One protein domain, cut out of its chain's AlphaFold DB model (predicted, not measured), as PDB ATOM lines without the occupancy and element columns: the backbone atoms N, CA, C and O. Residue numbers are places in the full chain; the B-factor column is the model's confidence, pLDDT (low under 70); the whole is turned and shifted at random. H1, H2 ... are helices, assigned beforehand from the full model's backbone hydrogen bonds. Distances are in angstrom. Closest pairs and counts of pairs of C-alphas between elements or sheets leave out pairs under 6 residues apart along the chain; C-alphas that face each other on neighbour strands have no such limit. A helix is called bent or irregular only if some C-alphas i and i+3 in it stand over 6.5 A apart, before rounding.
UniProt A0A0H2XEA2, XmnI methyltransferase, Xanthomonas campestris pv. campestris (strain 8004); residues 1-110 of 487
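This is residues 1 to 110 of the 487 residues of the protein "XmnI methyltransferase" of Xanthomonas campestris pv. campestris (strain 8004) (UniProt A0A0H2XEA2). One long helix, H1, runs through the middle of the domain, and a second long helix, H4, crosses the first half of H1 nearly at a right angle. Beyond the first residues of H4, H3 and H5 lie side by side, running opposite ways, and the short H2 follows at the far end of H1. Two long stretches without a named element, residues 27 to 42 and 75 to 91, lead from H2 to H3 and from the far end of H4 back to H5. The printed part has 110 residues, with five named helices in the order H1, H2, H3, H4, H5 and no named strand; the class is all helix. It is compact, with a radius of gyration of the C-alphas of 14.4 A and spans of 38 by 32 by 24 A.

H1, residues 2 to 20, touches H4, residues 57 to 74, with its residues 5 to 9 alone. Their closest C-alphas are those of Ile 9 and Phe 62, 6.6 A apart, and their lines are about perpendicular at 83 degrees. H2, residues 22 to 26, is close to H1 but not clearly touching; the closest C-alphas, of His 18 and Met 24, are 6.4 A apart. H3, residues 43 to 51, touches residues 57 to 58 of H4 alone, closest at the C-alphas of Ile 46 and Pro 57, 6.2 A apart, and about perpendicular at 85 degrees. H3 also touches H5, residues 92 to 102, closest at the C-alphas of Val 43 and Arg 100, 6.0 A apart, with a shallow tilt of 25 degrees, opposite ways. H1 and H5 are near each other, while H1 and H3 are apart. Of the three pairs that touch, one is at a shallow tilt, and the packing is mostly crossed, but only just. In H1, H3, H4 and H5 every O i to N i+4 pair is within hydrogen-bond range; in H2 it is 0 of 1, beside 2 of 2 O i to N i+3 pairs.

H1 begins at C-alpha 2, (139.429, 107.138, 183.923), and is 27.6 A long. H2 measures 8.0 A; it is neither bent nor irregular, but only just: C-alphas 22 and 25 are 6.0 A apart. H3 measures 12.3 A. H4 measures 25.7 A and ends at C-alpha 74, (124.102, 105.707, 202.833). H5 measures 15.3 A and ends at C-alpha 102, (145.728, 120.271, 183.557).

The two C-alphas farthest apart, of Ser 27 and Asn 85, are 39.6 A apart. The printed part has no cut. The links H2 to H3 and H4 to H5 are long; H1 to H2 and H3 to H4 are tight. The mean pLDDT of the printed part is 82.5, and residues 22 to 38 and residue 109 of this predicted model are under 70.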
ATOM      1  N   MET A   1     136.524 105.846 181.030       70.19
ATOM      2  CA  MET A   1     135.993 106.547 182.220       70.19
ATOM      3  C   MET A   1     137.097 107.155 183.079       70.19
ATOM      4  O   MET A   1     136.834 108.175 183.694       70.19
ATOM      5  N   GLU A   2     138.321 106.611 183.096       84.56
ATOM      6  CA  GLU A   2     139.429 107.138 183.923       84.56
ATOM      7  C   GLU A   2     139.666 108.646 183.807       84.56
ATOM      8  O   GLU A   2     139.837 109.326 184.813       84.56
ATOM      9  N   PHE A   3     139.599 109.196 182.596       79.50
ATOM     10  CA  PHE A   3     139.763 110.632 182.402       79.50
ATOM     11  C   PHE A   3     138.669 111.459 183.105       79.50
ATOM     12  O   PHE A   3     138.969 112.473 183.725       79.50
ATOM     13  N   VAL A   4     137.413 110.993 183.101       78.81
ATOM     14  CA  VAL A   4     136.311 111.639 183.839       78.81
ATOM     15  C   VAL A   4     136.609 111.661 185.340       78.81
ATOM     16  O   VAL A   4     136.397 112.682 185.986       78.81
ATOM     17  N   LYS A   5     137.175 110.581 185.892       86.75
ATOM     18  CA  LYS A   5     137.589 110.526 187.306       86.75
ATOM     19  C   LYS A   5     138.637 111.595 187.624       86.75
ATOM     20  O   LYS A   5     138.517 112.271 188.639       86.75
ATOM     21  N   LEU A   6     139.621 111.794 186.743       88.00
ATOM     22  CA  LEU A   6     140.630 112.847 186.908       88.00
ATOM     23  C   LEU A   6     140.020 114.251 186.884       88.00
ATOM     24  O   LEU A   6     140.375 115.071 187.727       88.00
ATOM     25  N   ILE A   7     139.084 114.512 185.968       83.62
ATOM     26  CA  ILE A   7     138.380 115.799 185.892       83.62
ATOM     27  C   ILE A   7     137.600 116.080 187.180       83.62
ATOM     28  O   ILE A   7     137.637 117.202 187.672       83.62
ATOM     29  N   PHE A   8     136.973 115.068 187.785       83.94
ATOM     30  CA  PHE A   8     136.319 115.211 189.091       83.94
ATOM     31  C   PHE A   8     137.296 115.616 190.197       83.94
ATOM     32  O   PHE A   8     137.014 116.534 190.964       83.94
ATOM     33  N   ILE A   9     138.455 114.956 190.277       89.62
ATOM     34  CA  ILE A   9     139.468 115.270 191.295       89.62
ATOM     35  C   ILE A   9     140.018 116.684 191.076       89.62
ATOM     36  O   ILE A   9     140.217 117.418 192.043       89.62
ATOM     37  N   LYS A  10     140.227 117.085 189.816       87.56
ATOM     38  CA  LYS A  10     140.644 118.445 189.460       87.56
ATOM     39  C   LYS A  10     139.597 119.477 189.877       87.56
ATOM     40  O   LYS A  10     139.935 120.392 190.612       87.56
ATOM     41  N   LEU A  11     138.332 119.285 189.507       81.88
ATOM     42  CA  LEU A  11     137.237 120.197 189.859       81.88
ATOM     43  C   LEU A  11     137.080 120.374 191.371       81.88
ATOM     44  O   LEU A  11     136.869 121.489 191.836       81.88
ATOM     45  N   LEU A  12     137.218 119.299 192.149       81.94
ATOM     46  CA  LEU A  12     137.201 119.390 193.611       81.94
ATOM     47  C   LEU A  12     138.422 120.127 194.152       81.94
ATOM     48  O   LEU A  12     138.277 120.961 195.038       81.94
ATOM     49  N   SER A  13     139.610 119.852 193.609       87.25
ATOM     50  CA  SER A  13     140.820 120.585 193.978       87.25
ATOM     51  C   SER A  13     140.689 122.079 193.684       87.25
ATOM     52  O   SER A  13     141.129 122.881 194.498       87.25
ATOM     53  N   ASP A  14     140.103 122.454 192.549       84.12
ATOM     54  CA  ASP A  14     139.915 123.856 192.164       84.12
ATOM     55  C   ASP A  14     138.853 124.520 193.032       84.12
ATOM     56  O   ASP A  14     139.064 125.615 193.545       84.12
ATOM     57  N   ARG A  15     137.752 123.817 193.303       80.75
ATOM     58  CA  ARG A  15     136.736 124.275 194.248       80.75
ATOM     59  C   ARG A  15     137.326 124.560 195.629       80.75
ATOM     60  O   ARG A  15     137.031 125.600 196.201       80.75
ATOM     61  N   GLU A  16     138.170 123.672 196.156       83.25
ATOM     62  CA  GLU A  16     138.845 123.896 197.442       83.25
ATOM     63  C   GLU A  16     139.758 125.133 197.422       83.25
ATOM     64  O   GLU A  16     139.917 125.791 198.450       83.25
ATOM     65  N   VAL A  17     140.375 125.445 196.277       83.00
ATOM     66  CA  VAL A  17     141.177 126.665 196.102       83.00
ATOM     67  C   VAL A  17     140.280 127.903 196.150       83.00
ATOM     68  O   VAL A  17     140.593 128.836 196.883       83.00
ATOM     69  N   HIS A  18     139.144 127.892 195.449       77.19
ATOM     70  CA  HIS A  18     138.163 128.987 195.474       77.19
ATOM     71  C   HIS A  18     137.533 129.188 196.857       77.19
ATOM     72  O   HIS A  18     137.374 130.317 197.305       77.19
ATOM     73  N   GLU A  19     137.215 128.106 197.574       78.31
ATOM     74  CA  GLU A  19     136.667 128.179 198.937       78.31
ATOM     75  C   GLU A  19     137.668 128.785 199.939       78.31
ATOM     76  O   GLU A  19     137.255 129.420 200.910       78.31
ATOM     77  N   LYS A  20     138.977 128.613 199.708       80.75
ATOM     78  CA  LYS A  20     140.045 129.209 200.530       80.75
ATOM     79  C   LYS A  20     140.412 130.631 200.117       80.75
ATOM     80  O   LYS A  20     140.876 131.376 200.974       80.75
ATOM     81  N   ASN A  21     140.191 130.989 198.853       75.50
ATOM     82  CA  ASN A  21     140.529 132.289 198.279       75.50
ATOM     83  C   ASN A  21     139.307 132.904 197.569       75.50
ATOM     84  O   ASN A  21     139.254 132.915 196.332       75.50
ATOM     85  N   PRO A  22     138.310 133.414 198.317       68.62
ATOM     86  CA  PRO A  22     137.068 133.928 197.741       68.62
ATOM     87  C   PRO A  22     137.285 135.065 196.730       68.62
ATOM     88  O   PRO A  22     136.536 135.173 195.761       68.62
ATOM     89  N   GLU A  23     138.337 135.874 196.904       67.31
ATOM     90  CA  GLU A  23     138.732 136.941 195.975       67.31
ATOM     91  C   GLU A  23     139.122 136.459 194.563       67.31
ATOM     92  O   GLU A  23     139.065 137.242 193.613       67.31
ATOM     93  N   MET A  24     139.482 135.180 194.370       63.38
ATOM     94  CA  MET A  24     139.826 134.666 193.034       63.38
ATOM     95  C   MET A  24     138.626 134.668 192.082       63.38
ATOM     96  O   MET A  24     138.812 134.897 190.883       63.38
ATOM     97  N   ALA A  25     137.408 134.501 192.606       54.81
ATOM     98  CA  ALA A  25     136.175 134.511 191.820       54.81
ATOM     99  C   ALA A  25     135.910 135.862 191.126       54.81
ATOM    100  O   ALA A  25     135.226 135.906 190.105       54.81
ATOM    101  N   GLU A  26     136.473 136.961 191.641       47.84
ATOM    102  CA  GLU A  26     136.286 138.314 191.096       47.84
ATOM    103  C   GLU A  26     137.315 138.678 190.012       47.84
ATOM    104  O   GLU A  26     137.115 139.628 189.254       47.84
ATOM    105  N   SER A  27     138.413 137.923 189.906       48.22
ATOM    106  CA  SER A  27     139.564 138.291 189.070       48.22
ATOM    107  C   SER A  27     139.387 137.998 187.573       48.22
ATOM    108  O   SER A  27     140.121 138.547 186.751       48.22
ATOM    109  N   GLY A  28     138.441 137.127 187.198       48.62
ATOM    110  CA  GLY A  28     138.253 136.680 185.810       48.62
ATOM    111  C   GLY A  28     139.458 135.933 185.214       48.62
ATOM    112  O   GLY A  28     139.504 135.707 184.003       48.62
ATOM    113  N   VAL A  29     140.448 135.563 186.038       49.62
ATOM    114  CA  VAL A  29     141.655 134.849 185.614       49.62
ATOM    115  C   VAL A  29     141.415 133.345 185.732       49.62
ATOM    116  O   VAL A  29     141.401 132.793 186.824       49.62
ATOM    117  N   PHE A  30     141.286 132.658 184.595       53.16
ATOM    118  CA  PHE A  30     141.108 131.195 184.511       53.16
ATOM    119  C   PHE A  30     142.415 130.403 184.719       53.16
ATOM    120  O   PHE A  30     142.666 129.396 184.052       53.16
ATOM    121  N   GLN A  31     143.287 130.891 185.602       56.78
ATOM    122  CA  GLN A  31     144.527 130.225 185.990       56.78
ATOM    123  C   GLN A  31     144.580 130.103 187.504       56.78
ATOM    124  O   GLN A  31     144.268 131.045 188.228       56.78
ATOM    125  N   VAL A  32     145.038 128.952 187.988       55.41
ATOM    126  CA  VAL A  32     145.300 128.767 189.414       55.41
ATOM    127  C   VAL A  32     146.554 129.572 189.787       55.41
ATOM    128  O   VAL A  32     147.671 129.156 189.492       55.41
ATOM    129  N   ILE A  33     146.371 130.747 190.401       55.06
ATOM    130  CA  ILE A  33     147.450 131.661 190.853       55.06
ATOM    131  C   ILE A  33     148.001 131.262 192.244       55.06
ATOM    132  O   ILE A  33     148.911 131.892 192.776       55.06
ATOM    133  N   GLU A  34     147.492 130.184 192.845       56.91
ATOM    134  CA  GLU A  34     148.068 129.612 194.067       56.91
ATOM    135  C   GLU A  34     149.414 128.927 193.780       56.91
ATOM    136  O   GLU A  34     149.545 128.220 192.775       56.91
ATOM    137  N   PRO A  35     150.420 129.039 194.673       58.22
ATOM    138  CA  PRO A  35     151.628 128.232 194.570       58.22
ATOM    139  C   PRO A  35     151.260 126.751 194.438       58.22
ATOM    140  O   PRO A  35     150.529 126.228 195.274       58.22
ATOM    141  N   ALA A  36     151.810 126.048 193.440       58.59
ATOM    142  CA  ALA A  36     151.454 124.656 193.125       58.59
ATOM    143  C   ALA A  36     151.479 123.707 194.345       58.59
ATOM    144  O   ALA A  36     150.716 122.748 194.399       58.59
ATOM    145  N   ARG A  37     152.305 123.999 195.359       55.25
ATOM    146  CA  ARG A  37     152.364 123.277 196.645       55.25
ATOM    147  C   ARG A  37     151.073 123.326 197.482       55.25
ATOM    148  O   ARG A  37     150.843 122.426 198.278       55.25
ATOM    149  N   ASN A  38     150.253 124.361 197.316       64.12
ATOM    150  CA  ASN A  38     148.975 124.542 198.011       64.12
ATOM    151  C   ASN A  38     147.809 123.909 197.239       64.12
ATOM    152  O   ASN A  38     146.727 123.704 197.793       64.12
ATOM    153  N   VAL A  39     148.033 123.595 195.961       78.44
ATOM    154  CA  VAL A  39     147.040 123.016 195.064       78.44
ATOM    155  C   VAL A  39     147.165 121.511 195.124       78.44
ATOM    156  O   VAL A  39     148.200 120.922 194.820       78.44
ATOM    157  N   LYS A  40     146.069 120.874 195.508       82.12
ATOM    158  CA  LYS A  40     146.009 119.432 195.664       82.12
ATOM    159  C   LYS A  40     146.267 118.723 194.324       82.12
ATOM    160  O   LYS A  40     147.017 117.744 194.292       82.12
ATOM    161  N   PHE A  41     145.672 119.177 193.228       89.44
ATOM    162  CA  PHE A  41     145.897 118.648 191.880       89.44
ATOM    163  C   PHE A  41     147.081 119.360 191.202       89.44
ATOM    164  O   PHE A  41     146.890 120.243 190.370       89.44
ATOM    165  N   SER A  42     148.309 119.000 191.580       91.12
ATOM    166  CA  SER A  42     149.531 119.553 190.983       91.12
ATOM    167  C   SER A  42     150.679 118.544 190.984       91.12
ATOM    168  O   SER A  42     150.714 117.617 191.797       91.12
ATOM    169  N   VAL A  43     151.656 118.737 190.098       91.31
ATOM    170  CA  VAL A  43     152.880 117.924 190.068       91.31
ATOM    171  C   VAL A  43     153.683 118.105 191.359       91.31
ATOM    172  O   VAL A  43     154.257 117.140 191.860       91.31
ATOM    173  N   ALA A  44     153.687 119.310 191.934       88.81
ATOM    174  CA  ALA A  44     154.363 119.591 193.201       88.81
ATOM    175  C   ALA A  44     153.766 118.781 194.362       88.81
ATOM    176  O   ALA A  44     154.509 118.174 195.132       88.81
ATOM    177  N   ALA A  45     152.434 118.720 194.457       88.12
ATOM    178  CA  ALA A  45     151.747 117.918 195.464       88.12
ATOM    179  C   ALA A  45     151.968 116.414 195.252       88.12
ATOM    180  O   ALA A  45     152.087 115.674 196.227       88.12
ATOM    181  N   ILE A  46     152.059 115.962 193.994       91.12
ATOM    182  CA  ILE A  46     152.398 114.569 193.680       91.12
ATOM    183  C   ILE A  46     153.802 114.230 194.182       91.12
ATOM    184  O   ILE A  46     153.947 113.260 194.914       91.12
ATOM    185  N   ASN A  47     154.807 115.046 193.850       91.88
ATOM    186  CA  ASN A  47     156.192 114.816 194.278       91.88
ATOM    187  C   ASN A  47     156.312 114.752 195.808       91.88
ATOM    188  O   ASN A  47     156.913 113.823 196.336       91.88
ATOM    189  N   ALA A  48     155.691 115.698 196.521       90.00
ATOM    190  CA  ALA A  48     155.724 115.726 197.983       90.00
ATOM    191  C   ALA A  48     155.066 114.481 198.614       90.00
ATOM    192  O   ALA A  48     155.532 113.973 199.632       90.00
ATOM    193  N   ALA A  49     153.990 113.969 198.012       90.44
ATOM    194  CA  ALA A  49     153.337 112.746 198.470       90.44
ATOM    195  C   ALA A  49     154.164 111.485 198.150       90.44
ATOM    196  O   ALA A  49     154.240 110.586 198.985       90.44
ATOM    197  N   GLU A  50     154.813 111.435 196.983       90.56
ATOM    198  CA  GLU A  50     155.740 110.358 196.602       90.56
ATOM    199  C   GLU A  50     156.941 110.295 197.562       90.56
ATOM    200  O   GLU A  50     157.303 109.212 198.019       90.56
ATOM    201  N   GLU A  51     157.507 111.446 197.946       91.44
ATOM    202  CA  GLU A  51     158.565 111.550 198.968       91.44
ATOM    203  C   GLU A  51     158.105 111.047 200.346       91.44
ATOM    204  O   GLU A  51     158.886 110.448 201.086       91.44
ATOM    205  N   ALA A  52     156.822 111.226 200.674       91.75
ATOM    206  CA  ALA A  52     156.194 110.688 201.881       91.75
ATOM    207  C   ALA A  52     155.794 109.197 201.768       91.75
ATOM    208  O   ALA A  52     155.188 108.655 202.692       91.75
ATOM    209  N   GLY A  53     156.122 108.524 200.658       91.62
ATOM    210  CA  GLY A  53     155.873 107.095 200.446       91.62
ATOM    211  C   GLY A  53     154.509 106.748 199.837       91.62
ATOM    212  O   GLY A  53     154.120 105.580 199.845       91.62
ATOM    213  N   ILE A  54     153.769 107.725 199.304       89.94
ATOM    214  CA  ILE A  54     152.471 107.511 198.647       89.94
ATOM    215  C   ILE A  54     152.692 107.321 197.139       89.94
ATOM    216  O   ILE A  54     153.042 108.267 196.442       89.94
ATOM    217  N   ASP A  55     152.446 106.116 196.612       86.25
ATOM    218  CA  ASP A  55     152.783 105.779 195.213       86.25
ATOM    219  C   ASP A  55     151.931 106.514 194.158       86.25
ATOM    220  O   ASP A  55     152.468 107.040 193.187       86.25
ATOM    221  N   ASN A  56     150.603 106.578 194.330       88.94
ATOM    222  CA  ASN A  56     149.714 107.328 193.432       88.94
ATOM    223  C   ASN A  56     148.726 108.197 194.236       88.94
ATOM    224  O   ASN A  56     147.604 107.765 194.520       88.94
ATOM    225  N   PRO A  57     149.104 109.434 194.599       90.75
ATOM    226  CA  PRO A  57     148.286 110.294 195.457       90.75
ATOM    227  C   PRO A  57     146.956 110.710 194.815       90.75
ATOM    228  O   PRO A  57     145.979 110.950 195.520       90.75
ATOM    229  N   ILE A  58     146.870 110.760 193.483       92.88
ATOM    230  CA  ILE A  58     145.611 111.061 192.790       92.88
ATOM    231  C   ILE A  58     144.646 109.873 192.878       92.88
ATOM    232  O   ILE A  58     143.450 110.081 193.076       92.88
ATOM    233  N   ALA A  59     145.142 108.634 192.801       92.50
ATOM    234  CA  ALA A  59     144.314 107.452 193.045       92.50
ATOM    235  C   ALA A  59     143.786 107.416 194.491       92.50
ATOM    236  O   ALA A  59     142.608 107.129 194.691       92.50
ATOM    237  N   VAL A  60     144.613 107.796 195.474       91.75
ATOM    238  CA  VAL A  60     144.180 107.942 196.877       91.75
ATOM    239  C   VAL A  60     143.056 108.972 197.002       91.75
ATOM    240  O   VAL A  60     142.030 108.694 197.612       91.75
ATOM    241  N   ARG A  61     143.171 110.133 196.348       91.00
ATOM    242  CA  ARG A  61     142.090 111.135 196.371       91.00
ATOM    243  C   ARG A  61     140.816 110.690 195.679       91.00
ATOM    244  O   ARG A  61     139.724 111.083 196.082       91.00
ATOM    245  N   PHE A  62     140.937 109.893 194.621       93.56
ATOM    246  CA  PHE A  62     139.765 109.275 194.020       93.56
ATOM    247  C   PHE A  62     139.057 108.353 195.020       93.56
ATOM    248  O   PHE A  62     137.830 108.373 195.103       93.56
ATOM    249  N   ASP A  63     139.822 107.586 195.801       93.31
ATOM    250  CA  ASP A  63     139.279 106.737 196.858       93.31
ATOM    251  C   ASP A  63     138.582 107.554 197.954       93.31
ATOM    252  O   ASP A  63     137.444 107.233 198.294       93.31
ATOM    253  N   GLU A  64     139.186 108.647 198.423       92.44
ATOM    254  CA  GLU A  64     138.573 109.575 199.391       92.44
ATOM    255  C   GLU A  64     137.256 110.174 198.865       92.44
ATOM    256  O   GLU A  64     136.242 110.204 199.570       92.44
ATOM    257  N   LEU A  65     137.240 110.619 197.602       90.88
ATOM    258  CA  LEU A  65     136.033 111.119 196.939       90.88
ATOM    259  C   LEU A  65     134.946 110.043 196.899       90.88
ATOM    260  O   LEU A  65     133.798 110.303 197.264       90.88
ATOM    261  N   ARG A  66     135.295 108.835 196.446       93.00
ATOM    262  CA  ARG A  66     134.361 107.711 196.365       93.00
ATOM    263  C   ARG A  66     133.781 107.399 197.743       93.00
ATOM    264  O   ARG A  66     132.569 107.271 197.859       93.00
ATOM    265  N   GLU A  67     134.603 107.335 198.787       92.88
ATOM    266  CA  GLU A  67     134.153 107.058 200.157       92.88
ATOM    267  C   GLU A  67     133.227 108.145 200.708       92.88
ATOM    268  O   GLU A  67     132.191 107.828 201.298       92.88
ATOM    269  N   SER A  68     133.542 109.417 200.451       91.00
ATOM    270  CA  SER A  68     132.668 110.542 200.794       91.00
ATOM    271  C   SER A  68     131.308 110.441 200.091       91.00
ATOM    272  O   SER A  68     130.260 110.608 200.722       91.00
ATOM    273  N   LEU A  69     131.293 110.093 198.800       89.94
ATOM    274  CA  LEU A  69     130.051 109.868 198.059       89.94
ATOM    275  C   LEU A  69     129.271 108.662 198.603       89.94
ATOM    276  O   LEU A  69     128.056 108.760 198.767       89.94
ATOM    277  N   GLU A  70     129.936 107.556 198.945       90.62
ATOM    278  CA  GLU A  70     129.294 106.381 199.555       90.62
ATOM    279  C   GLU A  70     128.654 106.698 200.909       90.62
ATOM    280  O   GLU A  70     127.556 106.212 201.200       90.62
ATOM    281  N   LEU A  71     129.282 107.548 201.723       90.94
ATOM    282  CA  LEU A  71     128.685 108.026 202.968       90.94
ATOM    283  C   LEU A  71     127.388 108.804 202.696       90.94
ATOM    284  O   LEU A  71     126.366 108.546 203.332       90.94
ATOM    285  N   GLN A  72     127.402 109.703 201.712       88.88
ATOM    286  CA  GLN A  72     126.224 110.488 201.337       88.88
ATOM    287  C   GLN A  72     125.109 109.625 200.729       88.88
ATOM    288  O   GLN A  72     123.931 109.881 200.974       88.88
ATOM    289  N   ILE A  73     125.460 108.567 199.993       88.38
ATOM    290  CA  ILE A  73     124.501 107.581 199.476       88.38
ATOM    291  C   ILE A  73     123.848 106.810 200.628       88.38
ATOM    292  O   ILE A  73     122.626 106.658 200.649       88.38
ATOM    293  N   LYS A  74     124.629 106.371 201.625       87.81
ATOM    294  CA  LYS A  74     124.102 105.707 202.833       87.81
ATOM    295  C   LYS A  74     123.161 106.616 203.629       87.81
ATOM    296  O   LYS A  74     122.179 106.131 204.184       87.81
ATOM    297  N   GLN A  75     123.430 107.920 203.638       87.31
ATOM    298  CA  GLN A  75     122.581 108.948 204.250       87.31
ATOM    299  C   GLN A  75     121.382 109.367 203.379       87.31
ATOM    300  O   GLN A  75     120.615 110.225 203.794       87.31
ATOM    301  N   GLN A  76     121.202 108.772 202.192       81.75
ATOM    302  CA  GLN A  76     120.156 109.117 201.216       81.75
ATOM    303  C   GLN A  76     120.231 110.554 200.665       81.75
ATOM    304  O   GLN A  76     119.277 111.033 200.061       81.75
ATOM    305  N   ASN A  77     121.383 111.214 200.797       82.94
ATOM    306  CA  ASN A  77     121.617 112.563 200.276       82.94
ATOM    307  C   ASN A  77     122.014 112.564 198.793       82.94
ATOM    308  O   ASN A  77     121.893 113.584 198.118       82.94
ATOM    309  N   LYS A  78     122.519 111.434 198.278       86.00
ATOM    310  CA  LYS A  78     122.964 111.292 196.886       86.00
ATOM    311  C   LYS A  78     122.626 109.927 196.305       86.00
ATOM    312  O   LYS A  78     122.510 108.931 197.015       86.00
ATOM    313  N   LYS A  79     122.538 109.882 194.976       88.31
ATOM    314  CA  LYS A  79     122.525 108.640 194.196       88.31
ATOM    315  C   LYS A  79     123.933 108.309 193.707       88.31
ATOM    316  O   LYS A  79     124.800 109.177 193.621       88.31
ATOM    317  N   ARG A  80     124.166 107.033 193.405       89.62
ATOM    318  CA  ARG A  80     125.501 106.522 193.084       89.62
ATOM    319  C   ARG A  80     126.012 107.055 191.745       89.62
ATOM    320  O   ARG A  80     125.304 106.992 190.740       89.62
ATOM    321  N   ILE A  81     127.243 107.566 191.760       88.38
ATOM    322  CA  ILE A  81     127.962 108.107 190.598       88.38
ATOM    323  C   ILE A  81     129.014 107.100 190.107       88.38
ATOM    324  O   ILE A  81     128.986 106.690 188.948       88.38
ATOM    325  N   PHE A  82     129.902 106.677 191.010       88.75
ATOM    326  CA  PHE A  82     130.932 105.663 190.776       88.75
ATOM    327  C   PHE A  82     130.523 104.337 191.417       88.75
ATOM    328  O   PHE A  82     129.778 104.318 192.396       88.75
ATOM    329  N   SER A  83     130.991 103.219 190.871       88.56
ATOM    330  CA  SER A  83     130.714 101.903 191.463       88.56
ATOM    331  C   SER A  83     131.406 101.766 192.828       88.56
ATOM    332  O   SER A  83     132.455 102.366 193.049       88.56
ATOM    333  N   GLU A  84     130.855 100.946 193.733       87.12
ATOM    334  CA  GLU A  84     131.309 100.865 195.137       87.12
ATOM    335  C   GLU A  84     132.808 100.622 195.290       87.12
ATOM    336  O   GLU A  84     133.441 101.230 196.143       87.12
ATOM    337  N   ASN A  85     133.378  99.777 194.435       89.56
ATOM    338  CA  ASN A  85     134.786  99.391 194.470       89.56
ATOM    339  C   ASN A  85     135.563  99.945 193.269       89.56
ATOM    340  O   ASN A  85     136.591  99.394 192.881       89.56
ATOM    341  N   GLU A  86     135.040 100.989 192.625       90.50
ATOM    342  CA  GLU A  86     135.704 101.602 191.483       90.50
ATOM    343  C   GLU A  86     137.032 102.231 191.916       90.50
ATOM    344  O   GLU A  86     137.109 102.902 192.942       90.50
ATOM    345  N   LYS A  87     138.079 102.010 191.120       92.06
ATOM    346  CA  LYS A  87     139.420 102.560 191.334       92.06
ATOM    347  C   LYS A  87     139.841 103.405 190.143       92.06
ATOM    348  O   LYS A  87     139.293 103.252 189.047       92.06
ATOM    349  N   LEU A  88     140.820 104.278 190.356       92.19
ATOM    350  CA  LEU A  88     141.516 104.951 189.268       92.19
ATOM    351  C   LEU A  88     142.537 103.978 188.662       92.19
ATOM    352  O   LEU A  88     143.552 103.664 189.277       92.19
ATOM    353  N   ALA A  89     142.258 103.491 187.459       91.56
ATOM    354  CA  ALA A  89     143.078 102.520 186.743       91.56
ATOM    355  C   ALA A  89     144.075 103.220 185.801       91.56
ATOM    356  O   ALA A  89     144.073 102.994 184.591       91.56
ATOM    357  N   LEU A  90     144.909 104.103 186.356       90.75
ATOM    358  CA  LEU A  90     145.984 104.792 185.639       90.75
ATOM    359  C   LEU A  90     147.320 104.563 186.346       90.75
ATOM    360  O   LEU A  90     147.390 104.590 187.576       90.75
ATOM    361  N   SER A  91     148.390 104.372 185.569       91.44
ATOM    362  CA  SER A  91     149.742 104.337 186.133       91.44
ATOM    363  C   SER A  91     150.097 105.695 186.738       91.44
ATOM    364  O   SER A  91     149.583 106.734 186.306       91.44
ATOM    365  N   LYS A  92     150.985 105.701 187.736       90.56
ATOM    366  CA  LYS A  92     151.436 106.944 188.374       90.56
ATOM    367  C   LYS A  92     152.069 107.916 187.376       90.56
ATOM    368  O   LYS A  92     151.714 109.090 187.380       90.56
ATOM    369  N   ASP A  93     152.884 107.412 186.447       91.81
ATOM    370  CA  ASP A  93     153.564 108.237 185.441       91.81
ATOM    371  C   ASP A  93     152.560 108.915 184.503       91.81
ATOM    372  O   ASP A  93     152.585 110.132 184.329       91.81
ATOM    373  N   LEU A  94     151.595 108.149 183.977       92.50
ATOM    374  CA  LEU A  94     150.545 108.697 183.118       92.50
ATOM    375  C   LEU A  94     149.659 109.690 183.878       92.50
ATOM    376  O   LEU A  94     149.261 110.719 183.337       92.50
ATOM    377  N   THR A  95     149.360 109.399 185.144       92.00
ATOM    378  CA  THR A  95     148.582 110.292 186.008       92.00
ATOM    379  C   THR A  95     149.301 111.626 186.199       92.00
ATOM    380  O   THR A  95     148.695 112.683 186.020       92.00
ATOM    381  N   LYS A  96     150.605 111.590 186.483       92.62
ATOM    382  CA  LYS A  96     151.463 112.769 186.646       92.62
ATOM    383  C   LYS A  96     151.578 113.581 185.355       92.62
ATOM    384  O   LYS A  96     151.522 114.808 185.403       92.62
ATOM    385  N   ASP A  97     151.658 112.917 184.204       93.25
ATOM    386  CA  ASP A  97     151.664 113.570 182.890       93.25
ATOM    387  C   ASP A  97     150.351 114.290 182.575       93.25
ATOM    388  O   ASP A  97     150.369 115.394 182.025       93.25
ATOM    389  N   ILE A  98     149.211 113.690 182.927       91.31
ATOM    390  CA  ILE A  98     147.904 114.335 182.762       91.31
ATOM    391  C   ILE A  98     147.775 115.519 183.722       91.31
ATOM    392  O   ILE A  98     147.341 116.592 183.304       91.31
ATOM    393  N   VAL A  99     148.202 115.362 184.978       91.62
ATOM    394  CA  VAL A  99     148.188 116.445 185.971       91.62
ATOM    395  C   VAL A  99     149.022 117.627 185.493       91.62
ATOM    396  O   VAL A  99     148.512 118.740 185.483       91.62
ATOM    397  N   ARG A 100     150.227 117.393 184.961       92.56
ATOM    398  CA  ARG A 100     151.079 118.450 184.388       92.56
ATOM    399  C   ARG A 100     150.391 119.255 183.277       92.56
ATOM    400  O   ARG A 100     150.677 120.431 183.095       92.56
ATOM    401  N   ARG A 101     149.499 118.628 182.505       90.25
ATOM    402  CA  ARG A 101     148.761 119.293 181.415       90.25
ATOM    403  C   ARG A 101     147.552 120.088 181.904       90.25
ATOM    404  O   ARG A 101     147.111 120.979 181.188       90.25
ATOM    405  N   LEU A 102     146.996 119.732 183.060       87.38
ATOM    406  CA  LEU A 102     145.728 120.271 183.557       87.38
ATOM    407  C   LEU A 102     145.884 121.160 184.797       87.38
ATOM    408  O   LEU A 102     144.969 121.917 185.091       87.38
ATOM    409  N   GLU A 103     146.998 121.085 185.530       87.50
ATOM    410  CA  GLU A 103     147.162 121.757 186.829       87.50
ATOM    411  C   GLU A 103     146.985 123.279 186.757       87.50
ATOM    412  O   GLU A 103     146.442 123.861 187.693       87.50
ATOM    413  N   SER A 104     147.356 123.903 185.634       83.88
ATOM    414  CA  SER A 104     147.236 125.349 185.414       83.88
ATOM    415  C   SER A 104     145.830 125.821 185.047       83.88
ATOM    416  O   SER A 104     145.529 126.999 185.234       83.88
ATOM    417  N   ALA A 105     144.976 124.938 184.525       82.69
ATOM    418  CA  ALA A 105     143.606 125.282 184.170       82.69
ATOM    419  C   ALA A 105     142.755 125.345 185.438       82.69
ATOM    420  O   ALA A 105     142.783 124.405 186.223       82.69
ATOM    421  N   ASP A 106     141.989 126.408 185.646       80.06
ATOM    422  CA  ASP A 106     140.937 126.412 186.664       80.06
ATOM    423  C   ASP A 106     139.659 125.862 186.040       80.06
ATOM    424  O   ASP A 106     139.070 126.522 185.193       80.06
ATOM    425  N   LEU A 107     139.246 124.648 186.410       78.31
ATOM    426  CA  LEU A 107     138.007 124.068 185.900       78.31
ATOM    427  C   LEU A 107     136.784 124.507 186.710       78.31
ATOM    428  O   LEU A 107     135.674 124.451 186.195       78.31
ATOM    429  N   TYR A 108     136.940 124.936 187.964       75.31
ATOM    430  CA  TYR A 108     135.796 125.318 188.795       75.31
ATOM    431  C   TYR A 108     135.285 126.719 188.448       75.31
ATOM    432  O   TYR A 108     134.076 126.919 188.352       75.31
ATOM    433  N   GLY A 109     136.197 127.662 188.202       68.75
ATOM    434  CA  GLY A 109     135.864 129.036 187.821       68.75
ATOM    435  C   GLY A 109     135.384 129.205 186.376       68.75
ATOM    436  O   GLY A 109     134.956 130.296 186.003       68.75
ATOM    437  N   LEU A 110     135.441 128.156 185.545       71.44
ATOM    438  CA  LEU A 110     134.918 128.207 184.179       71.44
ATOM    439  C   LEU A 110     133.401 128.398 184.168       71.44
ATOM    440  O   LEU A 110     132.658 127.794 184.944       71.44
TER     441      LEU A 110